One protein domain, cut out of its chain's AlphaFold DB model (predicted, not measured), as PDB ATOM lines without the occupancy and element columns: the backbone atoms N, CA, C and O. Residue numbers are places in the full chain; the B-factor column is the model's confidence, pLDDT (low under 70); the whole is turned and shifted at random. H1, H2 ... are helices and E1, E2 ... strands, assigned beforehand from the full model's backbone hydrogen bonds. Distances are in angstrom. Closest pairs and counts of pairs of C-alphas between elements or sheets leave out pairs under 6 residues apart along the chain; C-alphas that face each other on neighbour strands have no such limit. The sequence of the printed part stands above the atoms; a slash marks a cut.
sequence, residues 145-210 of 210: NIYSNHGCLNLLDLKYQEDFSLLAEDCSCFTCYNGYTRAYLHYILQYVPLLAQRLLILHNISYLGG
ATOM      1  N   ASN A 145     -16.277 -41.558 -54.757       97.06
ATOM      2  CA  ASN A 145     -17.627 -41.093 -55.066       97.06
ATOM      3  C   ASN A 145     -18.607 -41.568 -53.984       97.06
ATOM      4  O   ASN A 145     -18.953 -42.749 -53.911       97.06
ATOM      5  N   ILE A 146     -19.052 -40.647 -53.133       96.62
ATOM      6  CA  ILE A 146     -19.865 -40.935 -51.950       96.62
ATOM      7  C   ILE A 146     -21.263 -40.355 -52.095       96.62
ATOM      8  O   ILE A 146     -21.441 -39.216 -52.528       96.62
ATOM      9  N   TYR A 147     -22.268 -41.137 -51.720       95.00
ATOM     10  CA  TYR A 147     -23.661 -40.707 -51.793       95.00
ATOM     11  C   TYR A 147     -24.039 -39.859 -50.584       95.00
ATOM     12  O   TYR A 147     -23.657 -40.145 -49.451       95.00
ATOM     13  N   SER A 148     -24.786 -38.791 -50.826       92.62
ATOM     14  CA  SER A 148     -25.233 -37.852 -49.804       92.62
ATOM     15  C   SER A 148     -26.591 -37.267 -50.174       92.62
ATOM     16  O   SER A 148     -27.029 -37.363 -51.324       92.62
ATOM     17  N   ASN A 149     -27.213 -36.565 -49.225       87.38
ATOM     18  CA  ASN A 149     -28.484 -35.862 -49.428       87.38
ATOM     19  C   ASN A 149     -28.423 -34.807 -50.550       87.38
ATOM     20  O   ASN A 149     -29.452 -34.440 -51.113       87.38
ATOM     21  N   HIS A 150     -27.224 -34.341 -50.908       85.81
ATOM     22  CA  HIS A 150     -26.998 -33.357 -51.970       85.81
ATOM     23  C   HIS A 150     -26.499 -33.988 -53.280       85.81
ATOM     24  O   HIS A 150     -25.992 -33.291 -54.158       85.81
ATOM     25  N   GLY A 151     -26.635 -35.309 -53.423       89.44
ATOM     26  CA  GLY A 151     -26.148 -36.071 -54.568       89.44
ATOM     27  C   GLY A 151     -24.813 -36.758 -54.288       89.44
ATOM     28  O   GLY A 151     -24.497 -37.111 -53.153       89.44
ATOM     29  N   CYS A 152     -24.036 -36.992 -55.343       94.06
ATOM     30  CA  CYS A 152     -22.751 -37.674 -55.241       94.06
ATOM     31  C   CYS A 152     -21.622 -36.658 -55.045       94.06
ATOM     32  O   CYS A 152     -21.436 -35.776 -55.884       94.06
ATOM     33  N   LEU A 153     -20.858 -36.804 -53.966       94.81
ATOM     34  CA  LEU A 153     -19.656 -36.019 -53.702       94.81
ATOM     35  C   LEU A 153     -18.405 -36.830 -54.039       94.81
ATOM     36  O   LEU A 153     -18.389 -38.039 -53.836       94.81
ATOM     37  N   ASN A 154     -17.360 -36.175 -54.540       96.81
ATOM     38  CA  ASN A 154     -16.056 -36.804 -54.716       96.81
ATOM     39  C   ASN A 154     -15.157 -36.415 -53.541       96.81
ATOM     40  O   ASN A 154     -14.648 -35.297 -53.491       96.81
ATOM     41  N   LEU A 155     -14.957 -37.333 -52.596       96.50
ATOM     42  CA  LEU A 155     -14.122 -37.108 -51.419       96.50
ATOM     43  C   LEU A 155     -12.660 -36.841 -51.750       96.50
ATOM     44  O   LEU A 155     -11.957 -36.419 -50.850       96.50
ATOM     45  N   LEU A 156     -12.182 -37.057 -52.976       95.81
ATOM     46  CA  LEU A 156     -10.819 -36.684 -53.369       95.81
ATOM     47  C   LEU A 156     -10.684 -35.187 -53.692       95.81
ATOM     48  O   LEU A 156      -9.562 -34.693 -53.796       95.81
ATOM     49  N   ASP A 157     -11.792 -34.444 -53.815       97.06
ATOM     50  CA  ASP A 157     -11.750 -33.000 -54.045       97.06
ATOM     51  C   ASP A 157     -11.092 -32.273 -52.857       97.06
ATOM     52  O   ASP A 157     -11.469 -32.472 -51.699       97.06
ATOM     53  N   LEU A 158     -10.176 -31.342 -53.150       97.38
ATOM     54  CA  LEU A 158      -9.436 -30.566 -52.140       97.38
ATOM     55  C   LEU A 158     -10.346 -29.781 -51.183       97.38
ATOM     56  O   LEU A 158      -9.989 -29.567 -50.031       97.38
ATOM     57  N   LYS A 159     -11.546 -29.389 -51.631       96.62
ATOM     58  CA  LYS A 159     -12.526 -28.668 -50.800       96.62
ATOM     59  C   LYS A 159     -12.956 -29.450 -49.552       96.62
ATOM     60  O   LYS A 159     -13.450 -28.842 -48.612       96.62
ATOM     61  N   TYR A 160     -12.781 -30.774 -49.545       97.25
ATOM     62  CA  TYR A 160     -13.125 -31.623 -48.408       97.25
ATOM     63  C   TYR A 160     -11.987 -31.789 -47.396       97.25
ATOM     64  O   TYR A 160     -12.228 -32.393 -46.360       97.25
ATOM     65  N   GLN A 161     -10.789 -31.237 -47.636       97.62
ATOM     66  CA  GLN A 161      -9.632 -31.358 -46.730       97.62
ATOM     67  C   GLN A 161      -9.890 -30.841 -45.315       97.62
ATOM     68  O   GLN A 161      -9.409 -31.430 -44.352       97.62
ATOM     69  N   GLU A 162     -10.668 -29.768 -45.194       97.44
ATOM     70  CA  GLU A 162     -11.008 -29.122 -43.921       97.44
ATOM     71  C   GLU A 162     -12.531 -29.078 -43.699       97.44
ATOM     72  O   GLU A 162     -13.044 -28.282 -42.915       97.44
ATOM     73  N   ASP A 163     -13.278 -29.944 -44.392       97.19
ATOM     74  CA  ASP A 163     -14.723 -30.066 -44.209       97.19
ATOM     75  C   ASP A 163     -15.037 -31.005 -43.031       97.19
ATOM     76  O   ASP A 163     -15.013 -32.233 -43.148       97.19
ATOM     77  N   PHE A 164     -15.340 -30.424 -41.871       97.06
ATOM     78  CA  PHE A 164     -15.680 -31.173 -40.658       97.06
ATOM     79  C   PHE A 164     -17.141 -31.652 -40.604       97.06
ATOM     80  O   PHE A 164     -17.561 -32.206 -39.589       97.06
ATOM     81  N   SER A 165     -17.925 -31.470 -41.671       95.44
ATOM     82  CA  SER A 165     -19.280 -32.021 -41.750       95.44
ATOM     83  C   SER A 165     -19.281 -33.532 -42.022       95.44
ATOM     84  O   SER A 165     -18.287 -34.119 -42.464       95.44
ATOM     85  N   LEU A 166     -20.411 -34.183 -41.732       95.69
ATOM     86  CA  LEU A 166     -20.628 -35.608 -42.003       95.69
ATOM     87  C   LEU A 166     -20.881 -35.861 -43.495       95.69
ATOM     88  O   LEU A 166     -21.220 -34.956 -44.259       95.69
ATOM     89  N   LEU A 167     -20.775 -37.119 -43.928       95.25
ATOM     90  CA  LEU A 167     -21.127 -37.496 -45.303       95.25
ATOM     91  C   LEU A 167     -22.599 -37.183 -45.616       95.25
ATOM     92  O   LEU A 167     -22.887 -36.566 -46.640       95.25
ATOM     93  N   ALA A 168     -23.506 -37.565 -44.715       92.62
ATOM     94  CA  ALA A 168     -24.928 -37.240 -44.764       92.62
ATOM     95  C   ALA A 168     -25.492 -37.159 -43.336       92.62
ATOM     96  O   ALA A 168     -25.237 -38.050 -42.531       92.62
ATOM     97  N   GLU A 169     -26.249 -36.102 -43.034       87.50
ATOM     98  CA  GLU A 169     -26.736 -35.802 -41.675       87.50
ATOM     99  C   GLU A 169     -27.799 -36.798 -41.189       87.50
ATOM    100  O   GLU A 169     -27.785 -37.189 -40.026       87.50
ATOM    101  N   ASP A 170     -28.650 -37.290 -42.093       88.19
ATOM    102  CA  ASP A 170     -29.726 -38.238 -41.766       88.19
ATOM    103  C   ASP A 170     -29.288 -39.713 -41.852       88.19
ATOM    104  O   ASP A 170     -30.099 -40.631 -41.706       88.19
ATOM    105  N   CYS A 171     -28.007 -39.978 -42.132       90.06
ATOM    106  CA  CYS A 171     -27.512 -41.336 -42.323       90.06
ATOM    107  C   CYS A 171     -27.142 -41.982 -40.984       90.06
ATOM    108  O   CYS A 171     -26.231 -41.539 -40.287       90.06
ATOM    109  N   SER A 172     -27.792 -43.097 -40.656       91.12
ATOM    110  CA  SER A 172     -27.524 -43.866 -39.434       91.12
ATOM    111  C   SER A 172     -26.472 -44.969 -39.613       91.12
ATOM    112  O   SER A 172     -26.396 -45.882 -38.791       91.12
ATOM    113  N   CYS A 173     -25.700 -44.961 -40.707       93.62
ATOM    114  CA  CYS A 173     -24.654 -45.962 -40.927       93.62
ATOM    115  C   CYS A 173     -23.541 -45.815 -39.879       93.62
ATOM    116  O   CYS A 173     -23.356 -44.740 -39.310       93.62
ATOM    117  N   PHE A 174     -22.744 -46.867 -39.660       93.94
ATOM    118  CA  PHE A 174     -21.631 -46.833 -38.701       93.94
ATOM    119  C   PHE A 174     -20.701 -45.631 -38.928       93.94
ATOM    120  O   PHE A 174     -20.237 -45.017 -37.970       93.94
ATOM    121  N   THR A 175     -20.446 -45.273 -40.189       95.31
ATOM    122  CA  THR A 175     -19.531 -44.185 -40.530       95.31
ATOM    123  C   THR A 175     -20.067 -42.821 -40.076       95.31
ATOM    124  O   THR A 175     -19.360 -42.058 -39.421       95.31
ATOM    125  N   CYS A 176     -21.333 -42.521 -40.374       95.31
ATOM    126  CA  CYS A 176     -21.957 -41.255 -39.983       95.31
ATOM    127  C   CYS A 176     -22.297 -41.222 -38.487       95.31
ATOM    128  O   CYS A 176     -22.057 -40.211 -37.835       95.31
ATOM    129  N   TYR A 177     -22.761 -42.343 -37.926       94.56
ATOM    130  CA  TYR A 177     -23.096 -42.467 -36.505       94.56
ATOM    131  C   TYR A 177     -21.900 -42.184 -35.586       94.56
ATOM    132  O   TYR A 177     -22.048 -41.513 -34.570       94.56
ATOM    133  N   ASN A 178     -20.701 -42.652 -35.951       95.75
ATOM    134  CA  ASN A 178     -19.478 -42.367 -35.192       95.75
ATOM    135  C   ASN A 178     -18.896 -40.969 -35.458       95.75
ATOM    136  O   ASN A 178     -17.835 -40.639 -34.931       95.75
ATOM    137  N   GLY A 179     -19.556 -40.146 -36.275       95.62
ATOM    138  CA  GLY A 179     -19.146 -38.769 -36.515       95.62
ATOM    139  C   GLY A 179     -17.888 -38.621 -37.373       95.62
ATOM    140  O   GLY A 179     -17.189 -37.615 -37.247       95.62
ATOM    141  N   TYR A 180     -17.558 -39.596 -38.233       96.88
ATOM    142  CA  TYR A 180     -16.412 -39.442 -39.133       96.88
ATOM    143  C   TYR A 180     -16.679 -38.318 -40.137       96.88
ATOM    144  O   TYR A 180     -17.624 -38.365 -40.927       96.88
ATOM    145  N   THR A 181     -15.818 -37.308 -40.101       97.38
ATOM    146  CA  THR A 181     -15.944 -36.112 -40.931       97.38
ATOM    147  C   THR A 181     -15.451 -36.352 -42.354       97.38
ATOM    148  O   THR A 181     -14.612 -37.227 -42.602       97.38
ATOM    149  N   ARG A 182     -15.921 -35.540 -43.306       97.31
ATOM    150  CA  ARG A 182     -15.418 -35.547 -44.690       97.31
ATOM    151  C   ARG A 182     -13.912 -35.293 -44.744       97.31
ATOM    152  O   ARG A 182     -13.237 -36.003 -45.477       97.31
ATOM    153  N   ALA A 183     -13.386 -34.390 -43.918       98.00
ATOM    154  CA  ALA A 183     -11.953 -34.129 -43.763       98.00
ATOM    155  C   ALA A 183     -11.167 -35.374 -43.355       98.00
ATOM    156  O   ALA A 183     -10.177 -35.736 -43.998       98.00
ATOM    157  N   TYR A 184     -11.632 -36.078 -42.321       97.81
ATOM    158  CA  TYR A 184     -10.984 -37.306 -41.877       97.81
ATOM    159  C   TYR A 184     -11.001 -38.369 -42.978       97.81
ATOM    160  O   TYR A 184      -9.966 -38.958 -43.286       97.81
ATOM    161  N   LEU A 185     -12.157 -38.571 -43.614       97.75
ATOM    162  CA  LEU A 185     -12.341 -39.561 -44.673       97.75
ATOM    163  C   LEU A 185     -11.546 -39.220 -45.943       97.75
ATOM    164  O   LEU A 185     -10.952 -40.123 -46.528       97.75
ATOM    165  N   HIS A 186     -11.461 -37.944 -46.329       97.38
ATOM    166  CA  HIS A 186     -10.605 -37.436 -47.409       97.38
ATOM    167  C   HIS A 186      -9.137 -37.793 -47.155       97.38
ATOM    168  O   HIS A 186      -8.454 -38.313 -48.041       97.38
ATOM    169  N   TYR A 187      -8.660 -37.548 -45.932       97.25
ATOM    170  CA  TYR A 187      -7.294 -37.865 -45.532       97.25
ATOM    171  C   TYR A 187      -7.039 -39.377 -45.571       97.25
ATOM    172  O   TYR A 187      -6.138 -39.843 -46.271       97.25
ATOM    173  N   ILE A 188      -7.848 -40.184 -44.875       97.06
ATOM    174  CA  ILE A 188      -7.596 -41.629 -44.825       97.06
ATOM    175  C   ILE A 188      -7.816 -42.315 -46.175       97.06
ATOM    176  O   ILE A 188      -7.180 -43.331 -46.427       97.06
ATOM    177  N   LEU A 189      -8.637 -41.772 -47.078       96.06
ATOM    178  CA  LEU A 189      -8.777 -42.320 -48.429       96.06
ATOM    179  C   LEU A 189      -7.467 -42.239 -49.227       96.06
ATOM    180  O   LEU A 189      -7.194 -43.128 -50.030       96.06
ATOM    181  N   GLN A 190      -6.635 -41.228 -48.970       94.62
ATOM    182  CA  GLN A 190      -5.336 -41.059 -49.626       94.62
ATOM    183  C   GLN A 190      -4.216 -41.855 -48.952       94.62
ATOM    184  O   GLN A 190      -3.363 -42.412 -49.640       94.62
ATOM    185  N   TYR A 191      -4.212 -41.921 -47.617       95.31
ATOM    186  CA  TYR A 191      -3.077 -42.466 -46.859       95.31
ATOM    187  C   TYR A 191      -3.331 -43.846 -46.235       95.31
ATOM    188  O   TYR A 191      -2.382 -44.584 -45.977       95.31
ATOM    189  N   VAL A 192      -4.590 -44.223 -45.999       93.88
ATOM    190  CA  VAL A 192      -5.001 -45.511 -45.404       93.88
ATOM    191  C   VAL A 192      -6.214 -46.084 -46.163       93.88
ATOM    192  O   VAL A 192      -7.292 -46.292 -45.588       93.88
ATOM    193  N   PRO A 193      -6.070 -46.349 -47.476       87.94
ATOM    194  CA  PRO A 193      -7.204 -46.563 -48.371       87.94
ATOM    195  C   PRO A 193      -8.074 -47.758 -47.977       87.94
ATOM    196  O   PRO A 193      -9.281 -47.688 -48.139       87.94
ATOM    197  N   LEU A 194      -7.521 -48.832 -47.406       91.25
ATOM    198  CA  LEU A 194      -8.320 -50.007 -47.024       91.25
ATOM    199  C   LEU A 194      -9.338 -49.701 -45.915       91.25
ATOM    200  O   LEU A 194     -10.491 -50.126 -45.997       91.25
ATOM    201  N   LEU A 195      -8.928 -48.940 -44.893       92.69
ATOM    202  CA  LEU A 195      -9.822 -48.529 -43.809       92.69
ATOM    203  C   LEU A 195     -10.887 -47.564 -44.334       92.69
ATOM    204  O   LEU A 195     -12.073 -47.739 -44.055       92.69
ATOM    205  N   ALA A 196     -10.461 -46.582 -45.132       94.81
ATOM    206  CA  ALA A 196     -11.358 -45.616 -45.745       94.81
ATOM    207  C   ALA A 196     -12.402 -46.312 -46.620       94.81
ATOM    208  O   ALA A 196     -13.598 -46.130 -46.425       94.81
ATOM    209  N   GLN A 197     -11.963 -47.179 -47.529       93.00
ATOM    210  CA  GLN A 197     -12.837 -47.913 -48.438       93.00
ATOM    211  C   GLN A 197     -13.872 -48.734 -47.682       93.00
ATOM    212  O   GLN A 197     -15.039 -48.690 -48.048       93.00
ATOM    213  N   ARG A 198     -13.505 -49.420 -46.595       94.38
ATOM    214  CA  ARG A 198     -14.479 -50.156 -45.782       94.38
ATOM    215  C   ARG A 198     -15.585 -49.244 -45.233       94.38
ATOM    216  O   ARG A 198     -16.761 -49.578 -45.365       94.38
ATOM    217  N   LEU A 199     -15.222 -48.097 -44.656       95.56
ATOM    218  CA  LEU A 199     -16.178 -47.126 -44.103       95.56
ATOM    219  C   LEU A 199     -17.065 -46.497 -45.188       95.56
ATOM    220  O   LEU A 199     -18.265 -46.303 -44.985       95.56
ATOM    221  N   LEU A 200     -16.477 -46.187 -46.340       96.19
ATOM    222  CA  LEU A 200     -17.149 -45.529 -47.458       96.19
ATOM    223  C   LEU A 200     -18.065 -46.488 -48.229       96.19
ATOM    224  O   LEU A 200     -19.171 -46.107 -48.604       96.19
ATOM    225  N   ILE A 201     -17.646 -47.744 -48.416       95.38
ATOM    226  CA  ILE A 201     -18.474 -48.807 -49.004       95.38
ATOM    227  C   ILE A 201     -19.697 -49.043 -48.119       95.38
ATOM    228  O   ILE A 201     -20.814 -49.048 -48.631       95.38
ATOM    229  N   LEU A 202     -19.499 -49.189 -46.801       94.69
ATOM    230  CA  LEU A 202     -20.605 -49.345 -45.856       94.69
ATOM    231  C   LEU A 202     -21.579 -48.168 -45.943       94.69
ATOM    232  O   LEU A 202     -22.782 -48.386 -46.025       94.69
ATOM    233  N   HIS A 203     -21.070 -46.934 -45.991       95.38
ATOM    234  CA  HIS A 203     -21.909 -45.747 -46.141       95.38
ATOM    235  C   HIS A 203     -22.737 -45.767 -47.432       95.38
ATOM    236  O   HIS A 203     -23.956 -45.653 -47.355       95.38
ATOM    237  N   ASN A 204     -22.110 -45.948 -48.599       95.00
ATOM    238  CA  ASN A 204     -22.821 -45.951 -49.885       95.00
ATOM    239  C   ASN A 204     -23.889 -47.050 -49.950       95.00
ATOM    240  O   ASN A 204     -24.969 -46.839 -50.498       95.00
ATOM    241  N   ILE A 205     -23.591 -48.216 -49.382       92.62
ATOM    242  CA  ILE A 205     -24.510 -49.352 -49.330       92.62
ATOM    243  C   ILE A 205     -25.673 -49.076 -48.373       92.62
ATOM    244  O   ILE A 205     -26.823 -49.247 -48.771       92.62
ATOM    245  N   SER A 206     -25.405 -48.599 -47.154       91.94
ATOM    246  CA  SER A 206     -26.454 -48.197 -46.207       91.94
ATOM    247  C   SER A 206     -27.338 -47.084 -46.768       91.94
ATOM    248  O   SER A 206     -28.532 -47.080 -46.501       91.94
ATOM    249  N   TYR A 207     -26.777 -46.173 -47.564       90.44
ATOM    250  CA  TYR A 207     -27.528 -45.086 -48.193       90.44
ATOM    251  C   TYR A 207     -28.533 -45.583 -49.248       90.44
ATOM    252  O   TYR A 207     -29.542 -44.931 -49.482       90.44
ATOM    253  N   LEU A 208     -28.270 -46.729 -49.893       86.94
ATOM    254  CA  LEU A 208     -29.182 -47.343 -50.871       86.94
ATOM    255  C   LEU A 208     -30.113 -48.406 -50.273       86.94
ATOM    256  O   LEU A 208     -31.162 -48.685 -50.850       86.94
ATOM    257  N   GLY A 209     -29.685 -49.068 -49.196       74.94
ATOM    258  CA  GLY A 209     -30.449 -50.122 -48.522       74.94
ATOM    259  C   GLY A 209     -31.433 -49.611 -47.464       74.94
ATOM    260  O   GLY A 209     -32.344 -50.356 -47.100       74.94
ATOM    261  N   GLY A 210     -31.225 -48.384 -46.970       56.28
ATOM    262  CA  GLY A 210     -32.000 -47.731 -45.910       56.28
ATOM    263  C   GLY A 210     -33.218 -46.954 -46.382       56.28
ATOM    264  O   GLY A 210     -33.194 -46.423 -47.513       56.28
TER     265      GLY A 210
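Overview. This is residues 145 to 210 of the 210 residues of the protein "TGT domain-containing protein" of Legionellales bacterium RIFCSPHIGHO2_12_FULL_42_9 (UniProt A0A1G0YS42). A small hairpin, E1 and E2, and the short helix H1 sit by the long helix H3, with H2 folding back on its early part and a long loop, residues 155 to 173, joining hairpin to H1. The 66 printed residues hold E1, E2, H1, H2, H3 in that order: mixed class, one antiparallel sheet, E1 - E2. The whole is compact, radius of gyration of the C-alphas 10.5 A, spanning 29 by 23 by 19 A.

Arrangement. Look first at the hairpin of E1, residues 145 to 148, and E2, residues 151 to 154, where N 146 and O 153 are 2.8 A apart, within hydrogen-bond range. In H3, residues 193 to 209, every O i to N i+4 pair is within range; its closest C-alpha pair with E1 is Asn 204 and Tyr 147, 5.6 A. H1, residues 174 to 177, touches H3 at Thr 175 and Leu 199, closest C-alphas 5.7 A. H2, residues 182 to 191, with 5 of 6 such pairs, touches H3 at a steep tilt of 46 degrees, opposite ways; C-alphas 189 and 196 are closest, 5.0 A. E1 and H1 are apart.

Along the chain. Find C-alpha 145 at (-17.627, -41.093, -55.066), where E1 begins. H2 is 14.3 A long; H3 runs 23.5 A to C-alpha 209 at (-30.449, -50.122, -48.522).

Size, cuts and confidence. The farthest C-alphas, Tyr 191 and Gly 210, are 29.4 A apart. The printed part has no cut; the link E2 to H1 is long. Residue 210 is under pLDDT 70.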